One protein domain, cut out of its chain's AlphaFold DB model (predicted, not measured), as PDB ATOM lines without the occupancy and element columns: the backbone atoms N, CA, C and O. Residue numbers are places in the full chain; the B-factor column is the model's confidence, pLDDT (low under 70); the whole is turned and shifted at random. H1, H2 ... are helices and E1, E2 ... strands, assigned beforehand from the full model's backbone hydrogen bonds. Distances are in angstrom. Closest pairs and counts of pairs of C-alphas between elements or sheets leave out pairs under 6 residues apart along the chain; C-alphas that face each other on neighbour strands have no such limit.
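Overview. This is residues 3 to 49 of the 188 residues of the protein "NAD(P)/FAD-dependent oxidoreductase" of Solirubrobacterales bacterium (UniProt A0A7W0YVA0). A long hairpin of two strands, E1 and E2, has one short helix, H1, packed on one face, nearer to E2 than to E1; residues 3 to 4, the first of the printed part, pair with E1. The printed part has 47 residues, ordered E1, E2, H1, in a mixed class with an antiparallel sheet, E1 - E2. It is compact, with a radius of gyration of the C-alphas of 10.6 A, yet elongated, spanning 33 by 17 by 16 A.

Along the chain. Start at Val 3, then find C-alpha 13 at (-37.990, -29.312, 24.832), where E1, residues 13 to 20, begins and runs 21.7 A. E2, residues 23 to 30, runs 22.9 A. H1, residues 38 to 47, ends at C-alpha 47 at (-24.392, -39.827, 21.278), 14.5 A from its first C-alpha.

Arrangement. Residues 3 to 4 pair antiparallel with residues 15 to 16 of E1. E1 and E2 form a hairpin, antiparallel at 165 degrees; look for N 16 and O 27, 2.9 A apart, within hydrogen-bond range. The closest C-alphas of E2 and H1, Gly 27 and Thr 41, are 5.1 A apart; those of E1 and H1, Ala 15 and Ile 44, 7.4 A. In H1 every O i to N i+4 pair is within hydrogen-bond range.

Size, cuts and confidence. The C-alphas farthest apart, Gly 22 and Arg 34, are 32.9 A apart. The printed part has no cut; the link E1 to E2 is tight, E2 to H1 short. No printed residue is under 70 in pLDDT.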
ATOM      1  N   VAL A   3     -26.753 -26.708  21.447       94.38
ATOM      2  CA  VAL A   3     -28.185 -26.833  21.734       94.38
ATOM      3  C   VAL A   3     -28.843 -27.550  20.564       94.38
ATOM      4  O   VAL A   3     -28.638 -27.176  19.409       94.38
ATOM      5  N   TRP A   4     -29.660 -28.557  20.861       94.00
ATOM      6  CA  TRP A   4     -30.342 -29.365  19.853       94.00
ATOM      7  C   TRP A   4     -31.848 -29.380  20.076       94.00
ATOM      8  O   TRP A   4     -32.329 -29.692  21.165       94.00
ATOM      9  N   ILE A   5     -32.590 -29.116  19.001       91.69
ATOM     10  CA  ILE A   5     -34.036 -29.331  18.936       91.69
ATOM     11  C   ILE A   5     -34.260 -30.657  18.206       91.69
ATOM     12  O   ILE A   5     -34.363 -30.696  16.981       91.69
ATOM     13  N   ASP A   6     -34.302 -31.751  18.965       91.38
ATOM     14  CA  ASP A   6     -34.517 -33.106  18.448       91.38
ATOM     15  C   ASP A   6     -35.809 -33.692  19.026       91.38
ATOM     16  O   ASP A   6     -35.859 -34.132  20.174       91.38
ATOM     17  N   ARG A   7     -36.856 -33.736  18.196       89.19
ATOM     18  CA  ARG A   7     -38.182 -34.233  18.594       89.19
ATOM     19  C   ARG A   7     -38.240 -35.738  18.815       89.19
ATOM     20  O   ARG A   7     -39.198 -36.202  19.423       89.19
ATOM     21  N   SER A   8     -37.266 -36.487  18.295       90.56
ATOM     22  CA  SER A   8     -37.142 -37.918  18.585       90.56
ATOM     23  C   SER A   8     -36.585 -38.161  19.987       90.56
ATOM     24  O   SER A   8     -36.821 -39.218  20.563       90.56
ATOM     25  N   LEU A   9     -35.872 -37.172  20.538       94.25
ATOM     26  CA  LEU A   9     -35.297 -37.207  21.875       94.25
ATOM     27  C   LEU A   9     -36.254 -36.625  22.922       94.25
ATOM     28  O   LEU A   9     -36.504 -37.251  23.946       94.25
ATOM     29  N   ILE A  10     -36.781 -35.425  22.663       95.44
ATOM     30  CA  ILE A  10     -37.781 -34.758  23.497       95.44
ATOM     31  C   ILE A  10     -38.674 -33.880  22.620       95.44
ATOM     32  O   ILE A  10     -38.201 -33.040  21.854       95.44
ATOM     33  N   ARG A  11     -39.995 -34.062  22.700       92.06
ATOM     34  CA  ARG A  11     -40.915 -33.341  21.810       92.06
ATOM     35  C   ARG A  11     -41.081 -31.878  22.205       92.06
ATOM     36  O   ARG A  11     -41.052 -31.012  21.333       92.06
ATOM     37  N   HIS A  12     -41.277 -31.614  23.493       93.88
ATOM     38  CA  HIS A  12     -41.580 -30.290  24.038       93.88
ATOM     39  C   HIS A  12     -40.381 -29.720  24.790       93.88
ATOM     40  O   HIS A  12     -40.492 -29.333  25.945       93.88
ATOM     41  N   GLY A  13     -39.215 -29.690  24.151       95.12
ATOM     42  CA  GLY A  13     -37.990 -29.312  24.832       95.12
ATOM     43  C   GLY A  13     -36.785 -29.246  23.912       95.12
ATOM     44  O   GLY A  13     -36.914 -29.152  22.691       95.12
ATOM     45  N   TYR A  14     -35.609 -29.292  24.521       95.88
ATOM     46  CA  TYR A  14     -34.337 -29.294  23.817       95.88
ATOM     47  C   TYR A  14     -33.267 -29.985  24.669       95.88
ATOM     48  O   TYR A  14     -33.404 -30.124  25.888       95.88
ATOM     49  N   ALA A  15     -32.199 -30.418  24.010       97.19
ATOM     50  CA  ALA A  15     -30.994 -30.908  24.660       97.19
ATOM     51  C   ALA A  15     -29.897 -29.847  24.605       97.19
ATOM     52  O   ALA A  15     -29.883 -29.007  23.702       97.19
ATOM     53  N   TRP A  16     -28.954 -29.907  25.537       97.31
ATOM     54  CA  TRP A  16     -27.795 -29.024  25.545       97.31
ATOM     55  C   TRP A  16     -26.522 -29.749  25.965       97.31
ATOM     56  O   TRP A  16     -26.552 -30.795  26.615       97.31
ATOM     57  N   SER A  17     -25.395 -29.139  25.610       96.88
ATOM     58  CA  SER A  17     -24.059 -29.507  26.061       96.88
ATOM     59  C   SER A  17     -23.268 -28.223  26.323       96.88
ATOM     60  O   SER A  17     -22.964 -27.453  25.407       96.88
ATOM     61  N   VAL A  18     -22.982 -27.945  27.597       94.94
ATOM     62  CA  VAL A  18     -22.294 -26.722  28.037       94.94
ATOM     63  C   VAL A  18     -20.972 -27.086  28.725       94.94
ATOM     64  O   VAL A  18     -21.009 -27.807  29.726       94.94
ATOM     65  N   PRO A  19     -19.816 -26.587  28.251       93.44
ATOM     66  CA  PRO A  19     -18.555 -26.757  28.969       93.44
ATOM     67  C   PRO A  19     -18.569 -25.946  30.272       93.44
ATOM     68  O   PRO A  19     -19.031 -24.804  30.297       93.44
ATOM     69  N   ALA A  20     -18.058 -26.523  31.358       90.12
ATOM     70  CA  ALA A  20     -18.062 -25.923  32.688       90.12
ATOM     71  C   ALA A  20     -16.790 -26.297  33.465       90.12
ATOM     72  O   ALA A  20     -16.780 -27.262  34.215       90.12
ATOM     73  N   GLY A  21     -15.714 -25.519  33.303       84.62
ATOM     74  CA  GLY A  21     -14.529 -25.601  34.171       84.62
ATOM     75  C   GLY A  21     -13.909 -27.000  34.292       84.62
ATOM     76  O   GLY A  21     -13.779 -27.509  35.397       84.62
ATOM     77  N   GLY A  22     -13.548 -27.621  33.165       88.69
ATOM     78  CA  GLY A  22     -13.003 -28.989  33.123       88.69
ATOM     79  C   GLY A  22     -14.067 -30.092  33.074       88.69
ATOM     80  O   GLY A  22     -13.740 -31.238  32.790       88.69
ATOM     81  N   GLU A  23     -15.339 -29.747  33.278       91.88
ATOM     82  CA  GLU A  23     -16.476 -30.658  33.156       91.88
ATOM     83  C   GLU A  23     -17.330 -30.331  31.922       91.88
ATOM     84  O   GLU A  23     -17.291 -29.221  31.383       91.88
ATOM     85  N   GLN A  24     -18.171 -31.285  31.517       94.19
ATOM     86  CA  GLN A  24     -19.200 -31.093  30.500       94.19
ATOM     87  C   GLN A  24     -20.584 -31.298  31.123       94.19
ATOM     88  O   GLN A  24     -20.881 -32.357  31.672       94.19
ATOM     89  N   ARG A  25     -21.462 -30.297  31.014       95.62
ATOM     90  CA  ARG A  25     -22.851 -30.386  31.477       95.62
ATOM     91  C   ARG A  25     -23.760 -30.700  30.304       95.62
ATOM     92  O   ARG A  25     -24.072 -29.818  29.504       95.62
ATOM     93  N   VAL A  26     -24.183 -31.956  30.226       97.06
ATOM     94  CA  VAL A  26     -25.129 -32.450  29.222       97.06
ATOM     95  C   VAL A  26     -26.487 -32.659  29.871       97.06
ATOM     96  O   VAL A  26     -26.573 -33.213  30.967       97.06
ATOM     97  N   GLY A  27     -27.551 -32.223  29.207       96.62
ATOM     98  CA  GLY A  27     -28.893 -32.379  29.746       96.62
ATOM     99  C   GLY A  27     -29.993 -32.224  28.715       96.62
ATOM    100  O   GLY A  27     -29.764 -31.812  27.575       96.62
ATOM    101  N   VAL A  28     -31.195 -32.588  29.146       97.56
ATOM    102  CA  VAL A  28     -32.442 -32.431  28.402       97.56
ATOM    103  C   VAL A  28     -33.454 -31.726  29.294       97.56
ATOM    104  O   VAL A  28     -33.592 -32.051  30.473       97.56
ATOM    105  N   GLY A  29     -34.156 -30.754  28.722       96.62
ATOM    106  CA  GLY A  29     -35.237 -30.025  29.373       96.62
ATOM    107  C   GLY A  29     -36.557 -30.345  28.690       96.62
ATOM    108  O   GLY A  29     -36.580 -30.543  27.477       96.62
ATOM    109  N   SER A  30     -37.643 -30.374  29.461       96.06
ATOM    110  CA  SER A  30     -39.004 -30.525  28.947       96.06
ATOM    111  C   SER A  30     -39.920 -29.451  29.524       96.06
ATOM    112  O   SER A  30     -39.841 -29.126  30.707       96.06
ATOM    113  N   TYR A  31     -40.805 -28.936  28.676       95.31
ATOM    114  CA  TYR A  31     -41.930 -28.075  29.025       95.31
ATOM    115  C   TYR A  31     -43.238 -28.860  29.217       95.31
ATOM    116  O   TYR A  31     -44.243 -28.276  29.611       95.31
ATOM    117  N   GLU A  32     -43.239 -30.169  28.948       93.88
ATOM    118  CA  GLU A  32     -44.327 -31.084  29.301       93.88
ATOM    119  C   GLU A  32     -43.934 -31.836  30.585       93.88
ATOM    120  O   GLU A  32     -43.028 -32.672  30.541       93.88
ATOM    121  N   PRO A  33     -44.583 -31.564  31.737       91.00
ATOM    122  CA  PRO A  33     -44.234 -32.170  33.025       91.00
ATOM    123  C   PRO A  33     -44.318 -33.698  33.065       91.00
ATOM    124  O   PRO A  33     -43.718 -34.323  33.937       91.00
ATOM    125  N   ARG A  34     -45.084 -34.304  32.152       93.50
ATOM    126  CA  ARG A  34     -45.214 -35.762  32.040       93.50
ATOM    127  C   ARG A  34     -44.021 -36.413  31.334       93.50
ATOM    128  O   ARG A  34     -43.824 -37.618  31.477       93.50
ATOM    129  N   ASP A  35     -43.217 -35.638  30.608       93.75
ATOM    130  CA  ASP A  35     -42.057 -36.151  29.884       93.75
ATOM    131  C   ASP A  35     -40.832 -36.200  30.811       93.75
ATOM    132  O   ASP A  35     -40.225 -35.183  31.158       93.75
ATOM    133  N   HIS A  36     -40.430 -37.409  31.202       94.50
ATOM    134  CA  HIS A  36     -39.229 -37.618  32.008       94.50
ATOM    135  C   HIS A  36     -37.948 -37.389  31.190       94.50
ATOM    136  O   HIS A  36     -37.753 -37.979  30.130       94.50
ATOM    137  N   VAL A  37     -37.014 -36.600  31.727       96.75
ATOM    138  CA  VAL A  37     -35.818 -36.159  30.979       96.75
ATOM    139  C   VAL A  37     -34.549 -36.983  31.228       96.75
ATOM    140  O   VAL A  37     -33.553 -36.802  30.528       96.75
ATOM    141  N   LYS A  38     -34.549 -37.908  32.198       96.25
ATOM    142  CA  LYS A  38     -33.343 -38.671  32.571       96.25
ATOM    143  C   LYS A  38     -32.861 -39.601  31.456       96.25
ATOM    144  O   LYS A  38     -31.686 -39.561  31.104       96.25
ATOM    145  N   GLU A  39     -33.746 -40.422  30.898       95.94
ATOM    146  CA  GLU A  39     -33.376 -41.342  29.814       95.94
ATOM    147  C   GLU A  39     -32.984 -40.597  28.525       95.94
ATOM    148  O   GLU A  39     -31.905 -40.875  28.002       95.94
ATOM    149  N   PRO A  40     -33.723 -39.564  28.067       96.88
ATOM    150  CA  PRO A  40     -33.247 -38.687  26.996       96.88
ATOM    151  C   PRO A  40     -31.858 -38.086  27.265       96.88
ATOM    152  O   PRO A  40     -31.015 -38.048  26.372       96.88
ATOM    153  N   THR A  41     -31.574 -37.679  28.508       97.44
ATOM    154  CA  THR A  41     -30.244 -37.174  28.897       97.44
ATOM    155  C   THR A  41     -29.151 -38.231  28.714       97.44
ATOM    156  O   THR A  41     -28.080 -37.923  28.192       97.44
ATOM    157  N   ARG A  42     -29.418 -39.493  29.068       96.94
ATOM    158  CA  ARG A  42     -28.480 -40.608  28.842       96.94
ATOM    159  C   ARG A  42     -28.253 -40.875  27.358       96.94
ATOM    160  O   ARG A  42     -27.120 -41.116  26.953       96.94
ATOM    161  N   VAL A  43     -29.309 -40.795  26.547       97.00
ATOM    162  CA  VAL A  43     -29.216 -40.974  25.092       97.00
ATOM    163  C   VAL A  43     -28.320 -39.907  24.467       97.00
ATOM    164  O   VAL A  43     -27.425 -40.251  23.698       97.00
ATOM    165  N   ILE A  44     -28.514 -38.622  24.794       97.38
ATOM    166  CA  ILE A  44     -27.669 -37.559  24.228       97.38
ATOM    167  C   ILE A  44     -26.228 -37.630  24.748       97.38
ATOM    168  O   ILE A  44     -25.307 -37.434  23.963       97.38
ATOM    169  N   ALA A  45     -26.010 -37.999  26.016       96.44
ATOM    170  CA  ALA A  45     -24.668 -38.241  26.549       96.44
ATOM    171  C   ALA A  45     -23.944 -39.361  25.778       96.44
ATOM    172  O   ALA A  45     -22.816 -39.171  25.327       96.44
ATOM    173  N   GLY A  46     -24.632 -40.479  25.519       96.69
ATOM    174  CA  GLY A  46     -24.097 -41.581  24.716       96.69
ATOM    175  C   GLY A  46     -23.786 -41.178  23.271       96.69
ATOM    176  O   GLY A  46     -22.729 -41.528  22.756       96.69
ATOM    177  N   ARG A  47     -24.652 -40.378  22.627       96.38
ATOM    178  CA  ARG A  47     -24.392 -39.827  21.278       96.38
ATOM    179  C   ARG A  47     -23.154 -38.924  21.235       96.38
ATOM    180  O   ARG A  47     -22.511 -38.841  20.195       96.38
ATOM    181  N   LEU A  48     -22.844 -38.247  22.339       95.62
ATOM    182  CA  LEU A  48     -21.674 -37.378  22.484       95.62
ATOM    183  C   LEU A  48     -20.420 -38.131  22.962       95.62
ATOM    184  O   LEU A  48     -19.356 -37.523  23.036       95.62
ATOM    185  N   GLY A  49     -20.532 -39.421  23.295       95.69
ATOM    186  CA  GLY A  49     -19.425 -40.213  23.828       95.69
ATOM    187  C   GLY A  49     -18.942 -39.744  25.203       95.69
ATOM    188  O   GLY A  49     -17.763 -39.895  25.508       95.69
TER     189      GLY A  49